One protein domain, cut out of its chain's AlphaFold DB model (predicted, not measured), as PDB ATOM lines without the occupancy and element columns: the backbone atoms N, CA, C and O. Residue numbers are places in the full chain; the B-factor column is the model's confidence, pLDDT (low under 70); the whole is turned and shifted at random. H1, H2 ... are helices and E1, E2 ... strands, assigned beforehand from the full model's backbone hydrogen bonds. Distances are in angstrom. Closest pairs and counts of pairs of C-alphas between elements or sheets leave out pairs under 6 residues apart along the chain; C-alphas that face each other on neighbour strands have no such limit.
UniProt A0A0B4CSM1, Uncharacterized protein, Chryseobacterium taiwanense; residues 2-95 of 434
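AT A GLANCE: This is residues 2 to 95 of the 434 residues of an uncharacterized protein of Chryseobacterium taiwanense (UniProt A0A0B4CSM1). A strongly twisted sheet of five short strands makes the body, with H2 packed over one face at the E5, E4 and E3 end and the small helix H3 beside the strands; H1 sticks out from this body as a free arm. The printed part has 94 residues, with three named helices and five named strands in the order H1 E1 E2 H2 E3 E4 E5 H3, of the mixed class, helices and strands. The sheet runs E1, E2, E5, E4, E3, all antiparallel. The whole is compact, with a radius of gyration of the C-alphas of 13.7 A, but elongated in outline, spanning 46 by 26 by 23 A with H1 at one end.

HOW THE PARTS SIT: In the sheet, E5, residues 81 to 84, and E4, residues 72 to 75, form a hairpin with N 84 and O 72 2.8 A apart. E4 and the edge strand E3, residues 63 to 66, form another, with N 65 and O 73 at 2.8 A. E3, E4 and E5 make a meander, each strand the antiparallel neighbour of the one before. On the other side of E5 is E2, residues 30 to 36, with N 83 and O 34 at 2.8 A. E2 forms a hairpin with the edge strand E1, residues 19 to 24, where N 23 and O 31 are 2.8 A apart. H2, residues 38 to 47, is on the sheet at a height of 10.0 A, over E4 and only just over E5 and E3, with 3 C-alphas each. Its closest C-alphas to E5 are those of Ile 41 and Gly 81, 7.3 A. H3, residues 87 to 91, is at the sheet's level, at a height of 2.6 A; its closest C-alphas to E2 are those of Asp 89 and Ile 31, 6.2 A. H1, residues 2 to 13, stands free and is not on the sheet. Every O i to N i+4 pair is within hydrogen-bond range in H2 and H3, and 6 of 8 in H1.

IN THESE COORDINATES: E2 is 19.2 A long and E1 16.4 A; E3, E5 and E4 are 10.3 A, 9.8 A and 9.7 A. H1 is 17.4 A long, from C-alpha 2 at (-20.685, -13.473, -67.049). H2 is 14.1 A and H3 6.2 A, ending at C-alpha 91 at (-38.735, -21.251, -33.802).

THE WHOLE: The C-alphas farthest apart, those of Lys 2 and Asn 26, are 46.7 A apart. Without H1 the body spans 34 by 29 by 24 A. The printed part has no cut. The link from H2 to E3, residues 48 to 62, is long; its residues 51 to 52 pair antiparallel with residues 65 to 66 of E3. The other links are tight. The mean pLDDT of the printed part is 84.3; residues 2 to 18 are under 70.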
ATOM      1  N   LYS A   2     -21.425 -12.195 -67.218       30.55
ATOM      2  CA  LYS A   2     -20.685 -13.473 -67.049       30.55
ATOM      3  C   LYS A   2     -20.510 -13.974 -65.596       30.55
ATOM      4  O   LYS A   2     -20.381 -15.174 -65.403       30.55
ATOM      5  N   LYS A   3     -20.574 -13.106 -64.572       32.38
ATOM      6  CA  LYS A   3     -20.518 -13.519 -63.147       32.38
ATOM      7  C   LYS A   3     -21.842 -14.080 -62.591       32.38
ATOM      8  O   LYS A   3     -21.798 -14.870 -61.661       32.38
ATOM      9  N   LEU A   4     -22.998 -13.734 -63.176       32.75
ATOM     10  CA  LEU A   4     -24.301 -14.264 -62.733       32.75
ATOM     11  C   LEU A   4     -24.533 -15.709 -63.210       32.75
ATOM     12  O   LEU A   4     -25.144 -16.506 -62.507       32.75
ATOM     13  N   ILE A   5     -24.004 -16.053 -64.387       37.19
ATOM     14  CA  ILE A   5     -24.176 -17.378 -65.003       37.19
ATOM     15  C   ILE A   5     -23.328 -18.438 -64.277       37.19
ATOM     16  O   ILE A   5     -23.789 -19.555 -64.075       37.19
ATOM     17  N   VAL A   6     -22.138 -18.076 -63.780       34.03
ATOM     18  CA  VAL A   6     -21.305 -18.981 -62.961       34.03
ATOM     19  C   VAL A   6     -21.947 -19.250 -61.592       34.03
ATOM     20  O   VAL A   6     -21.868 -20.368 -61.094       34.03
ATOM     21  N   PHE A   7     -22.665 -18.275 -61.022       35.56
ATOM     22  CA  PHE A   7     -23.390 -18.447 -59.758       35.56
ATOM     23  C   PHE A   7     -24.560 -19.439 -59.890       35.56
ATOM     24  O   PHE A   7     -24.771 -20.268 -59.011       35.56
ATOM     25  N   PHE A   8     -25.276 -19.413 -61.021       32.25
ATOM     26  CA  PHE A   8     -26.352 -20.370 -61.298       32.25
ATOM     27  C   PHE A   8     -25.835 -21.778 -61.625       32.25
ATOM     28  O   PHE A   8     -26.448 -22.758 -61.213       32.25
ATOM     29  N   ILE A   9     -24.694 -21.902 -62.309       35.28
ATOM     30  CA  ILE A   9     -24.129 -23.213 -62.669       35.28
ATOM     31  C   ILE A   9     -23.549 -23.934 -61.439       35.28
ATOM     32  O   ILE A   9     -23.740 -25.142 -61.313       35.28
ATOM     33  N   ILE A  10     -22.949 -23.212 -60.482       34.03
ATOM     34  CA  ILE A  10     -22.460 -23.811 -59.223       34.03
ATOM     35  C   ILE A  10     -23.629 -24.311 -58.352       34.03
ATOM     36  O   ILE A  10     -23.535 -25.392 -57.770       34.03
ATOM     37  N   LEU A  11     -24.760 -23.594 -58.339       33.50
ATOM     38  CA  LEU A  11     -25.987 -23.997 -57.634       33.50
ATOM     39  C   LEU A  11     -26.666 -25.240 -58.239       33.50
ATOM     40  O   LEU A  11     -27.316 -25.996 -57.517       33.50
ATOM     41  N   ILE A  12     -26.501 -25.481 -59.545       35.53
ATOM     42  CA  ILE A  12     -27.065 -26.656 -60.230       35.53
ATOM     43  C   ILE A  12     -26.180 -27.897 -60.026       35.53
ATOM     44  O   ILE A  12     -26.704 -29.007 -59.953       35.53
ATOM     45  N   THR A  13     -24.864 -27.743 -59.839       35.66
ATOM     46  CA  THR A  13     -23.967 -28.875 -59.535       35.66
ATOM     47  C   THR A  13     -23.948 -29.288 -58.060       35.66
ATOM     48  O   THR A  13     -23.547 -30.407 -57.757       35.66
ATOM     49  N   SER A  14     -24.430 -28.446 -57.138       33.44
ATOM     50  CA  SER A  14     -24.613 -28.801 -55.718       33.44
ATOM     51  C   SER A  14     -25.904 -29.584 -55.421       33.44
ATOM     52  O   SER A  14     -26.182 -29.895 -54.269       33.44
ATOM     53  N   ASN A  15     -26.712 -29.903 -56.436       36.22
ATOM     54  CA  ASN A  15     -28.047 -30.490 -56.265       36.22
ATOM     55  C   ASN A  15     -28.087 -32.022 -56.156       36.22
ATOM     56  O   ASN A  15     -29.168 -32.600 -56.246       36.22
ATOM     57  N   LEU A  16     -26.958 -32.711 -55.971       39.47
ATOM     58  CA  LEU A  16     -26.976 -34.172 -56.054       39.47
ATOM     59  C   LEU A  16     -27.514 -34.904 -54.814       39.47
ATOM     60  O   LEU A  16     -27.814 -36.082 -54.957       39.47
ATOM     61  N   LEU A  17     -27.746 -34.253 -53.662       51.09
ATOM     62  CA  LEU A  17     -28.297 -34.936 -52.472       51.09
ATOM     63  C   LEU A  17     -29.171 -34.063 -51.539       51.09
ATOM     64  O   LEU A  17     -29.311 -34.387 -50.362       51.09
ATOM     65  N   SER A  18     -29.788 -32.964 -52.004       59.88
ATOM     66  CA  SER A  18     -30.718 -32.226 -51.127       59.88
ATOM     67  C   SER A  18     -32.137 -32.800 -51.191       59.88
ATOM     68  O   SER A  18     -32.835 -32.600 -52.188       59.88
ATOM     69  N   GLN A  19     -32.585 -33.485 -50.138       84.12
ATOM     70  CA  GLN A  19     -33.947 -34.019 -50.044       84.12
ATOM     71  C   GLN A  19     -34.855 -33.031 -49.302       84.12
ATOM     72  O   GLN A  19     -34.574 -32.643 -48.169       84.12
ATOM     73  N   ASN A  20     -35.964 -32.621 -49.923       91.25
ATOM     74  CA  ASN A  20     -36.970 -31.807 -49.236       91.25
ATOM     75  C   ASN A  20     -37.697 -32.658 -48.184       91.25
ATOM     76  O   ASN A  20     -38.128 -33.773 -48.479       91.25
ATOM     77  N   MET A  21     -37.897 -32.102 -46.993       94.50
ATOM     78  CA  MET A  21     -38.713 -32.703 -45.942       94.50
ATOM     79  C   MET A  21     -39.750 -31.692 -45.463       94.50
ATOM     80  O   MET A  21     -39.439 -30.528 -45.204       94.50
ATOM     81  N   LYS A  22     -40.995 -32.154 -45.347       95.56
ATOM     82  CA  LYS A  22     -42.114 -31.375 -44.828       95.56
ATOM     83  C   LYS A  22     -42.420 -31.817 -43.401       95.56
ATOM     84  O   LYS A  22     -42.805 -32.963 -43.172       95.56
ATOM     85  N   ILE A  23     -42.276 -30.894 -42.462       96.69
ATOM     86  CA  ILE A  23     -42.559 -31.092 -41.042       96.69
ATOM     87  C   ILE A  23     -43.928 -30.500 -40.722       96.69
ATOM     88  O   ILE A  23     -44.235 -29.390 -41.151       96.69
ATOM     89  N   ILE A  24     -44.738 -31.239 -39.966       95.94
ATOM     90  CA  ILE A  24     -45.983 -30.743 -39.377       95.94
ATOM     91  C   ILE A  24     -45.792 -30.730 -37.863       95.94
ATOM     92  O   ILE A  24     -45.666 -31.792 -37.245       95.94
ATOM     93  N   ASN A  25     -45.727 -29.532 -37.280       92.75
ATOM     94  CA  ASN A  25     -45.545 -29.370 -35.837       92.75
ATOM     95  C   ASN A  25     -46.857 -29.619 -35.063       92.75
ATOM     96  O   ASN A  25     -47.912 -29.887 -35.645       92.75
ATOM     97  N   ASN A  26     -46.799 -29.508 -33.733       87.06
ATOM     98  CA  ASN A  26     -47.957 -29.698 -32.854       87.06
ATOM     99  C   ASN A  26     -49.132 -28.755 -33.190       87.06
ATOM    100  O   ASN A  26     -50.292 -29.162 -33.190       87.06
ATOM    101  N   ASN A  27     -48.816 -27.517 -33.584       89.31
ATOM    102  CA  ASN A  27     -49.781 -26.493 -33.994       89.31
ATOM    103  C   ASN A  27     -50.333 -26.706 -35.416       89.31
ATOM    104  O   ASN A  27     -51.056 -25.854 -35.931       89.31
ATOM    105  N   LYS A  28     -49.999 -27.833 -36.060       90.31
ATOM    106  CA  LYS A  28     -50.387 -28.190 -37.433       90.31
ATOM    107  C   LYS A  28     -49.835 -27.235 -38.498       90.31
ATOM    108  O   LYS A  28     -50.324 -27.207 -39.630       90.31
ATOM    109  N   GLU A  29     -48.794 -26.480 -38.166       93.94
ATOM    110  CA  GLU A  29     -48.079 -25.634 -39.111       93.94
ATOM    111  C   GLU A  29     -47.138 -26.482 -39.964       93.94
ATOM    112  O   GLU A  29     -46.524 -27.434 -39.481       93.94
ATOM    113  N   ASN A  30     -47.015 -26.119 -41.240       95.06
ATOM    114  CA  ASN A  30     -46.145 -26.808 -42.184       95.06
ATOM    115  C   ASN A  30     -44.818 -26.059 -42.312       95.06
ATOM    116  O   ASN A  30     -44.815 -24.894 -42.709       95.06
ATOM    117  N   ILE A  31     -43.708 -26.743 -42.051       96.81
ATOM    118  CA  ILE A  31     -42.353 -26.214 -42.202       96.81
ATOM    119  C   ILE A  31     -41.634 -27.034 -43.273       96.81
ATOM    120  O   ILE A  31     -41.570 -28.259 -43.187       96.81
ATOM    121  N   ASN A  32     -41.103 -26.364 -44.296       96.06
ATOM    122  CA  ASN A  32     -40.334 -27.014 -45.356       96.06
ATOM    123  C   ASN A  32     -38.843 -26.812 -45.103       96.06
ATOM    124  O   ASN A  32     -38.364 -25.678 -45.069       96.06
ATOM    125  N   ILE A  33     -38.116 -27.915 -44.987       96.56
ATOM    126  CA  ILE A  33     -36.669 -27.929 -44.785       96.56
ATOM    127  C   ILE A  33     -35.992 -28.762 -45.874       96.56
ATOM    128  O   ILE A  33     -36.648 -29.523 -46.595       96.56
ATOM    129  N   LYS A  34     -34.670 -28.645 -45.982       96.69
ATOM    130  CA  LYS A  34     -33.862 -29.491 -46.870       96.69
ATOM    131  C   LYS A  34     -32.843 -30.276 -46.070       96.69
ATOM    132  O   LYS A  34     -32.054 -29.665 -45.361       96.69
ATOM    133  N   LEU A  35     -32.824 -31.594 -46.219       95.56
ATOM    134  CA  LEU A  35     -31.687 -32.408 -45.801       95.56
ATOM    135  C   LEU A  35     -30.494 -32.075 -46.694       95.56
ATOM    136  O   LEU A  35     -30.659 -31.927 -47.904       95.56
ATOM    137  N   ILE A  36     -29.321 -31.916 -46.093       95.31
ATOM    138  CA  ILE A  36     -28.076 -31.561 -46.773       95.31
ATOM    139  C   ILE A  36     -26.908 -32.374 -46.209       95.31
ATOM    140  O   ILE A  36     -26.868 -32.691 -45.020       95.31
ATOM    141  N   ASP A  37     -25.950 -32.706 -47.069       92.94
ATOM    142  CA  ASP A  37     -24.741 -33.433 -46.685       92.94
ATOM    143  C   ASP A  37     -23.647 -32.506 -46.122       92.94
ATOM    144  O   ASP A  37     -23.733 -31.274 -46.169       92.94
ATOM    145  N   SER A  38     -22.575 -33.106 -45.601       93.62
ATOM    146  CA  SER A  38     -21.452 -32.385 -44.986       93.62
ATOM    147  C   SER A  38     -20.706 -31.456 -45.955       93.62
ATOM    148  O   SER A  38     -20.214 -30.395 -45.554       93.62
ATOM    149  N   THR A  39     -20.646 -31.821 -47.239       94.75
ATOM    150  CA  THR A  39     -20.019 -31.008 -48.293       94.75
ATOM    151  C   THR A  39     -20.843 -29.749 -48.546       94.75
ATOM    152  O   THR A  39     -20.307 -28.640 -48.589       94.75
ATOM    153  N   THR A  40     -22.161 -29.903 -48.640       95.19
ATOM    154  CA  THR A  40     -23.118 -28.811 -48.814       95.19
ATOM    155  C   THR A  40     -23.106 -27.882 -47.605       95.19
ATOM    156  O   THR A  40     -23.048 -26.668 -47.790       95.19
ATOM    157  N   ILE A  41     -23.074 -28.421 -46.379       96.56
ATOM    158  CA  ILE A  41     -22.911 -27.619 -45.155       96.56
ATOM    159  C   ILE A  41     -21.638 -26.772 -45.238       96.56
ATOM    160  O   ILE A  41     -21.705 -25.555 -45.085       96.56
ATOM    161  N   SER A  42     -20.493 -27.386 -45.546       96.19
ATOM    162  CA  SER A  42     -19.198 -26.690 -45.614       96.19
ATOM    163  C   SER A  42     -19.192 -25.571 -46.665       96.19
ATOM    164  O   SER A  42     -18.708 -24.464 -46.411       96.19
ATOM    165  N   ASN A  43     -19.786 -25.826 -47.833       96.19
ATOM    166  CA  ASN A  43     -19.931 -24.836 -48.900       96.19
ATOM    167  C   ASN A  43     -20.850 -23.678 -48.492       96.19
ATOM    168  O   ASN A  43     -20.531 -22.521 -48.756       96.19
ATOM    169  N   LEU A  44     -21.973 -23.961 -47.830       96.50
ATOM    170  CA  LEU A  44     -22.899 -22.928 -47.365       96.50
ATOM    171  C   LEU A  44     -22.286 -22.082 -46.245       96.50
ATOM    172  O   LEU A  44     -22.346 -20.856 -46.311       96.50
ATOM    173  N   VAL A  45     -21.650 -22.710 -45.255       97.12
ATOM    174  CA  VAL A  45     -20.989 -22.009 -44.144       97.12
ATOM    175  C   VAL A  45     -19.872 -21.104 -44.661       97.12
ATOM    176  O   VAL A  45     -19.798 -19.947 -44.260       97.12
ATOM    177  N   SER A  46     -19.040 -21.574 -45.593       96.94
ATOM    178  CA  SER A  46     -17.981 -20.743 -46.182       96.94
ATOM    179  C   SER A  46     -18.530 -19.618 -47.068       96.94
ATOM    180  O   SER A  46     -18.109 -18.473 -46.934       96.94
ATOM    181  N   THR A  47     -19.498 -19.911 -47.940       96.81
ATOM    182  CA  THR A  47     -20.046 -18.929 -48.896       96.81
ATOM    183  C   THR A  47     -20.842 -17.824 -48.206       96.81
ATOM    184  O   THR A  47     -20.770 -16.663 -48.606       96.81
ATOM    185  N   PHE A  48     -21.602 -18.171 -47.166       97.25
ATOM    186  CA  PHE A  48     -22.499 -17.249 -46.469       97.25
ATOM    187  C   PHE A  48     -21.981 -16.853 -45.079       97.25
ATOM    188  O   PHE A  48     -22.765 -16.387 -44.255       97.25
ATOM    189  N   ASN A  49     -20.675 -17.018 -44.821       96.56
ATOM    190  CA  ASN A  49     -20.003 -16.695 -43.554       96.56
ATOM    191  C   ASN A  49     -20.768 -17.197 -42.315       96.56
ATOM    192  O   ASN A  49     -20.990 -16.450 -41.360       96.56
ATOM    193  N   GLY A  50     -21.201 -18.457 -42.358       96.56
ATOM    194  CA  GLY A  50     -21.975 -19.087 -41.299       96.56
ATOM    195  C   GLY A  50     -21.247 -19.054 -39.960       96.56
ATOM    196  O   GLY A  50     -20.084 -19.445 -39.862       96.56
ATOM    197  N   LYS A  51     -21.945 -18.609 -38.916       96.94
ATOM    198  CA  LYS A  51     -21.425 -18.570 -37.546       96.94
ATOM    199  C   LYS A  51     -22.148 -19.587 -36.685       96.94
ATOM    200  O   LYS A  51     -23.372 -19.682 -36.743       96.94
ATOM    201  N   LYS A  52     -21.390 -20.327 -35.877       95.56
ATOM    202  CA  LYS A  52     -21.957 -21.203 -34.850       95.56
ATOM    203  C   LYS A  52     -22.720 -20.348 -33.835       95.56
ATOM    204  O   LYS A  52     -22.177 -19.357 -33.348       95.56
ATOM    205  N   ASP A  53     -23.945 -20.744 -33.513       94.06
ATOM    206  CA  ASP A  53     -24.790 -20.078 -32.521       94.06
ATOM    207  C   ASP A  53     -25.218 -21.081 -31.444       94.06
ATOM    208  O   ASP A  53     -26.091 -21.925 -31.652       94.06
ATOM    209  N   LEU A  54     -24.572 -20.989 -30.280       87.88
ATOM    210  CA  LEU A  54     -24.829 -21.861 -29.134       87.88
ATOM    211  C   LEU A  54     -26.209 -21.626 -28.501       87.88
ATOM    212  O   LEU A  54     -26.750 -22.537 -27.879       87.88
ATOM    213  N   SER A  55     -26.799 -20.436 -28.672       90.50
ATOM    214  CA  SER A  55     -28.133 -20.132 -28.135       90.50
ATOM    215  C   SER A  55     -29.247 -20.865 -28.889       90.50
ATOM    216  O   SER A  55     -30.314 -21.119 -28.334       90.50
ATOM    217  N   LYS A  56     -28.964 -21.283 -30.128       91.50
ATOM    218  CA  LYS A  56     -29.865 -22.035 -31.011       91.50
ATOM    219  C   LYS A  56     -29.571 -23.531 -31.017       91.50
ATOM    220  O   LYS A  56     -29.822 -24.223 -32.006       91.50
ATOM    221  N   TYR A  57     -29.006 -24.042 -29.926       88.06
ATOM    222  CA  TYR A  57     -28.757 -25.466 -29.785       88.06
ATOM    223  C   TYR A  57     -30.068 -26.255 -29.816       88.06
ATOM    224  O   TYR A  57     -31.017 -25.964 -29.086       88.06
ATOM    225  N   LYS A  58     -30.097 -27.300 -30.644       91.25
ATOM    226  CA  LYS A  58     -31.193 -28.260 -30.685       91.25
ATOM    227  C   LYS A  58     -30.737 -29.559 -30.034       91.25
ATOM    228  O   LYS A  58     -29.709 -30.112 -30.425       91.25
ATOM    229  N   LYS A  59     -31.492 -30.048 -29.041       88.25
ATOM    230  CA  LYS A  59     -31.181 -31.314 -28.356       88.25
ATOM    231  C   LYS A  59     -30.967 -32.416 -29.399       88.25
ATOM    232  O   LYS A  59     -31.713 -32.466 -30.376       88.25
ATOM    233  N   PHE A  60     -29.976 -33.279 -29.166       89.19
ATOM    234  CA  PHE A  60     -29.667 -34.425 -30.032       89.19
ATOM    235  C   PHE A  60     -29.181 -34.047 -31.434       89.19
ATOM    236  O   PHE A  60     -29.364 -34.783 -32.398       89.19
ATOM    237  N   THR A  61     -28.535 -32.889 -31.541       94.25
ATOM    238  CA  THR A  61     -27.841 -32.450 -32.752       94.25
ATOM    239  C   THR A  61     -26.427 -32.013 -32.390       94.25
ATOM    240  O   THR A  61     -26.107 -31.835 -31.214       94.25
ATOM    241  N   SER A  62     -25.563 -31.874 -33.391       95.25
ATOM    242  CA  SER A  62     -24.179 -31.464 -33.185       95.25
ATOM    243  C   SER A  62     -24.104 -29.966 -32.906       95.25
ATOM    244  O   SER A  62     -23.792 -29.543 -31.795       95.25
ATOM    245  N   LYS A  63     -24.417 -29.152 -33.916       94.81
ATOM    246  CA  LYS A  63     -24.216 -27.705 -33.877       94.81
ATOM    247  C   LYS A  63     -25.198 -26.991 -34.791       94.81
ATOM    248  O   LYS A  63     -25.665 -27.547 -35.783       94.81
ATOM    249  N   THR A  64     -25.456 -25.730 -34.471       96.94
ATOM    250  CA  THR A  64     -26.314 -24.856 -35.269       96.94
ATOM    251  C   THR A  64     -25.485 -23.715 -35.842       96.94
ATOM    252  O   THR A  64     -24.748 -23.054 -35.107       96.94
ATOM    253  N   PHE A  65     -25.614 -23.467 -37.143       97.56
ATOM    254  CA  PHE A  65     -25.036 -22.309 -37.817       97.56
ATOM    255  C   PHE A  65     -26.125 -21.348 -38.270       97.56
ATOM    256  O   PHE A  65     -27.124 -21.765 -38.852       97.56
ATOM    257  N   VAL A  66     -25.880 -20.056 -38.090       97.81
ATOM    258  CA  VAL A  66     -26.671 -18.981 -38.691       97.81
ATOM    259  C   VAL A  66     -25.865 -18.395 -39.845       97.81
ATOM    260  O   VAL A  66     -24.724 -17.966 -39.659       97.81
ATOM    261  N   LEU A  67     -26.439 -18.420 -41.045       97.88
ATOM    262  CA  LEU A  67     -25.843 -17.858 -42.253       97.88
ATOM    263  C   LEU A  67     -26.163 -16.359 -42.357       97.88
ATOM    264  O   LEU A  67     -27.198 -15.901 -41.874       97.88
ATOM    265  N   ASN A  68     -25.307 -15.585 -43.033       96.88
ATOM    266  CA  ASN A  68     -25.526 -14.143 -43.222       96.88
ATOM    267  C   ASN A  68     -26.798 -13.808 -44.014       96.88
ATOM    268  O   ASN A  68     -27.284 -12.686 -43.932       96.88
ATOM    269  N   ASP A  69     -27.324 -14.755 -44.790       95.00
ATOM    270  CA  ASP A  69     -28.590 -14.611 -45.510       95.00
ATOM    271  C   ASP A  69     -29.801 -15.108 -44.700       95.00
ATOM    272  O   ASP A  69     -30.860 -15.377 -45.265       95.00
ATOM    273  N   HIS A  70     -29.642 -15.210 -43.377       95.50
ATOM    274  CA  HIS A  70     -30.660 -15.569 -42.384       95.50
ATOM    275  C   HIS A  70     -31.155 -17.018 -42.414       95.50
ATOM    276  O   HIS A  70     -32.001 -17.388 -41.598       95.50
ATOM    277  N   ARG A  71     -30.611 -17.862 -43.293       97.44
ATOM    278  CA  ARG A  71     -30.850 -19.305 -43.230       97.44
ATOM    279  C   ARG A  71     -30.115 -19.920 -42.044       97.44
ATOM    280  O   ARG A  71     -29.072 -19.429 -41.609       97.44
ATOM    281  N   ILE A  72     -30.644 -21.032 -41.551       98.31
ATOM    282  CA  ILE A  72     -30.102 -21.744 -40.392       98.31
ATOM    283  C   ILE A  72     -29.777 -23.171 -40.803       98.31
ATOM    284  O   ILE A  72     -30.575 -23.828 -41.468       98.31
ATOM    285  N   ILE A  73     -28.603 -23.650 -40.407       98.31
ATOM    286  CA  ILE A  73     -28.209 -25.048 -40.564       98.31
ATOM    287  C   ILE A  73     -28.195 -25.689 -39.188       98.31
ATOM    288  O   ILE A  73     -27.516 -25.194 -38.294       98.31
ATOM    289  N   ILE A  74     -28.887 -26.813 -39.041       97.75
ATOM    290  CA  ILE A  74     -28.721 -27.705 -37.893       97.75
ATOM    291  C   ILE A  74     -27.944 -28.918 -38.390       97.75
ATOM    292  O   ILE A  74     -28.437 -29.662 -39.234       97.75
ATOM    293  N   GLU A  75     -26.721 -29.087 -37.907       97.62
ATOM    294  CA  GLU A  75     -25.858 -30.220 -38.230       97.62
ATOM    295  C   GLU A  75     -26.071 -31.347 -37.210       97.62
ATOM    296  O   GLU A  75     -26.149 -31.114 -36.004       97.62
ATOM    297  N   PHE A  76     -26.139 -32.581 -37.691       96.38
ATOM    298  CA  PHE A  76     -26.252 -33.801 -36.901       96.38
ATOM    299  C   PHE A  76     -24.875 -34.397 -36.578       96.38
ATOM    300  O   PHE A  76     -23.847 -34.028 -37.154       96.38
ATOM    301  N   PHE A  77     -24.823 -35.366 -35.663       94.56
ATOM    302  CA  PHE A  77     -23.561 -35.991 -35.246       94.56
ATOM    303  C   PHE A  77     -22.842 -36.741 -36.378       94.56
ATOM    304  O   PHE A  77     -21.624 -36.894 -36.348       94.56
ATOM    305  N   ASP A  78     -23.558 -37.171 -37.420       91.94
ATOM    306  CA  ASP A  78     -22.951 -37.805 -38.594       91.94
ATOM    307  C   ASP A  78     -22.463 -36.818 -39.664       91.94
ATOM    308  O   ASP A  78     -21.933 -37.265 -40.691       91.94
ATOM    309  N   ARG A  79     -22.562 -35.511 -39.373       94.00
ATOM    310  CA  ARG A  79     -22.207 -34.355 -40.212       94.00
ATOM    311  C   ARG A  79     -23.153 -34.100 -41.384       94.00
ATOM    312  O   ARG A  79     -22.857 -33.238 -42.207       94.00
ATOM    313  N   GLN A  80     -24.268 -34.820 -41.485       93.94
ATOM    314  CA  GLN A  80     -25.397 -34.364 -42.295       93.94
ATOM    315  C   GLN A  80     -26.130 -33.247 -41.550       93.94
ATOM    316  O   GLN A  80     -25.808 -32.937 -40.405       93.94
ATOM    317  N   GLY A  81     -27.120 -32.623 -42.172       95.69
ATOM    318  CA  GLY A  81     -27.879 -31.575 -41.511       95.69
ATOM    319  C   GLY A  81     -29.164 -31.217 -42.221       95.69
ATOM    320  O   GLY A  81     -29.520 -31.789 -43.251       95.69
ATOM    321  N   VAL A  82     -29.850 -30.232 -41.659       97.06
ATOM    322  CA  VAL A  82     -31.026 -29.611 -42.257       97.06
ATOM    323  C   VAL A  82     -30.786 -28.130 -42.481       97.06
ATOM    324  O   VAL A  82     -30.270 -27.433 -41.611       97.06
ATOM    325  N   LEU A  83     -31.188 -27.652 -43.653       97.94
ATOM    326  CA  LEU A  83     -31.262 -26.242 -43.994       97.94
ATOM    327  C   LEU A  83     -32.687 -25.742 -43.762       97.94
ATOM    328  O   LEU A  83     -33.643 -26.248 -44.360       97.94
ATOM    329  N   ILE A  84     -32.797 -24.722 -42.922       97.50
ATOM    330  CA  ILE A  84     -34.026 -24.027 -42.557       97.50
ATOM    331  C   ILE A  84     -33.974 -22.626 -43.166       97.50
ATOM    332  O   ILE A  84     -32.929 -21.972 -43.170       97.50
ATOM    333  N   ASN A  85     -35.099 -22.169 -43.715       94.19
ATOM    334  CA  ASN A  85     -35.116 -20.964 -44.543       94.19
ATOM    335  C   ASN A  85     -34.912 -19.673 -43.743       94.19
ATOM    336  O   ASN A  85     -34.387 -18.712 -44.293       94.19
ATOM    337  N   ASN A  86     -35.375 -19.626 -42.494       94.75
ATOM    338  CA  ASN A  86     -35.370 -18.420 -41.668       94.75
ATOM    339  C   ASN A  86     -35.591 -18.746 -40.179       94.75
ATOM    340  O   ASN A  86     -35.920 -19.877 -39.817       94.75
ATOM    341  N   GLU A  87     -35.452 -17.721 -39.336       95.75
ATOM    342  CA  GLU A  87     -35.662 -17.785 -37.883       95.75
ATOM    343  C   GLU A  87     -37.060 -18.270 -37.490       95.75
ATOM    344  O   GLU A  87     -37.207 -19.151 -36.654       95.75
ATOM    345  N   ASN A  88     -38.096 -17.741 -38.138       96.00
ATOM    346  CA  ASN A  88     -39.480 -18.067 -37.810       96.00
ATOM    347  C   ASN A  88     -39.792 -19.554 -38.058       96.00
ATOM    348  O   ASN A  88     -40.510 -20.176 -37.280       96.00
ATOM    349  N   ASP A  89     -39.232 -20.144 -39.115       96.62
ATOM    350  CA  ASP A  89     -39.327 -21.584 -39.354       96.62
ATOM    351  C   ASP A  89     -38.562 -22.379 -38.285       96.62
ATOM    352  O   ASP A  89     -39.045 -23.419 -37.848       96.62
ATOM    353  N   PHE A  90     -37.400 -21.897 -37.833       96.62
ATOM    354  CA  PHE A  90     -36.624 -22.534 -36.764       96.62
ATOM    355  C   PHE A  90     -37.370 -22.523 -35.422       96.62
ATOM    356  O   PHE A  90     -37.462 -23.563 -34.765       96.62
ATOM    357  N   ASP A  91     -37.980 -21.398 -35.051       95.19
ATOM    358  CA  ASP A  91     -38.735 -21.251 -33.802       95.19
ATOM    359  C   ASP A  91     -39.928 -22.216 -33.734       95.19
ATOM    360  O   ASP A  91     -40.212 -22.817 -32.692       95.19
ATOM    361  N   LYS A  92     -40.584 -22.459 -34.874       95.56
ATOM    362  CA  LYS A  92     -41.688 -23.426 -35.000       95.56
ATOM    363  C   LYS A  92     -41.263 -24.878 -34.821       95.56
ATOM    364  O   LYS A  92     -42.122 -25.741 -34.623       95.56
ATOM    365  N   LEU A  93     -39.962 -25.160 -34.884       95.00
ATOM    366  CA  LEU A  93     -39.393 -26.489 -34.691       95.00
ATOM    367  C   LEU A  93     -38.980 -26.747 -33.241       95.00
ATOM    368  O   LEU A  93     -38.364 -27.778 -32.989       95.00
ATOM    369  N   LYS A  94     -39.289 -25.872 -32.275       90.94
ATOM    370  CA  LYS A  94     -38.843 -26.017 -30.876       90.94
ATOM    371  C   LYS A  94     -39.099 -27.411 -30.279       90.94
ATOM    372  O   LYS A  94     -38.173 -28.001 -29.732       90.94
ATOM    373  N   GLU A  95     -40.307 -27.950 -30.450       92.06
ATOM    374  CA  GLU A  95     -40.726 -29.278 -29.947       92.06
ATOM    375  C   GLU A  95     -40.384 -30.435 -30.904       92.06
ATOM    376  O   GLU A  95     -40.612 -31.604 -30.600       92.06
TER     377      GLU A  95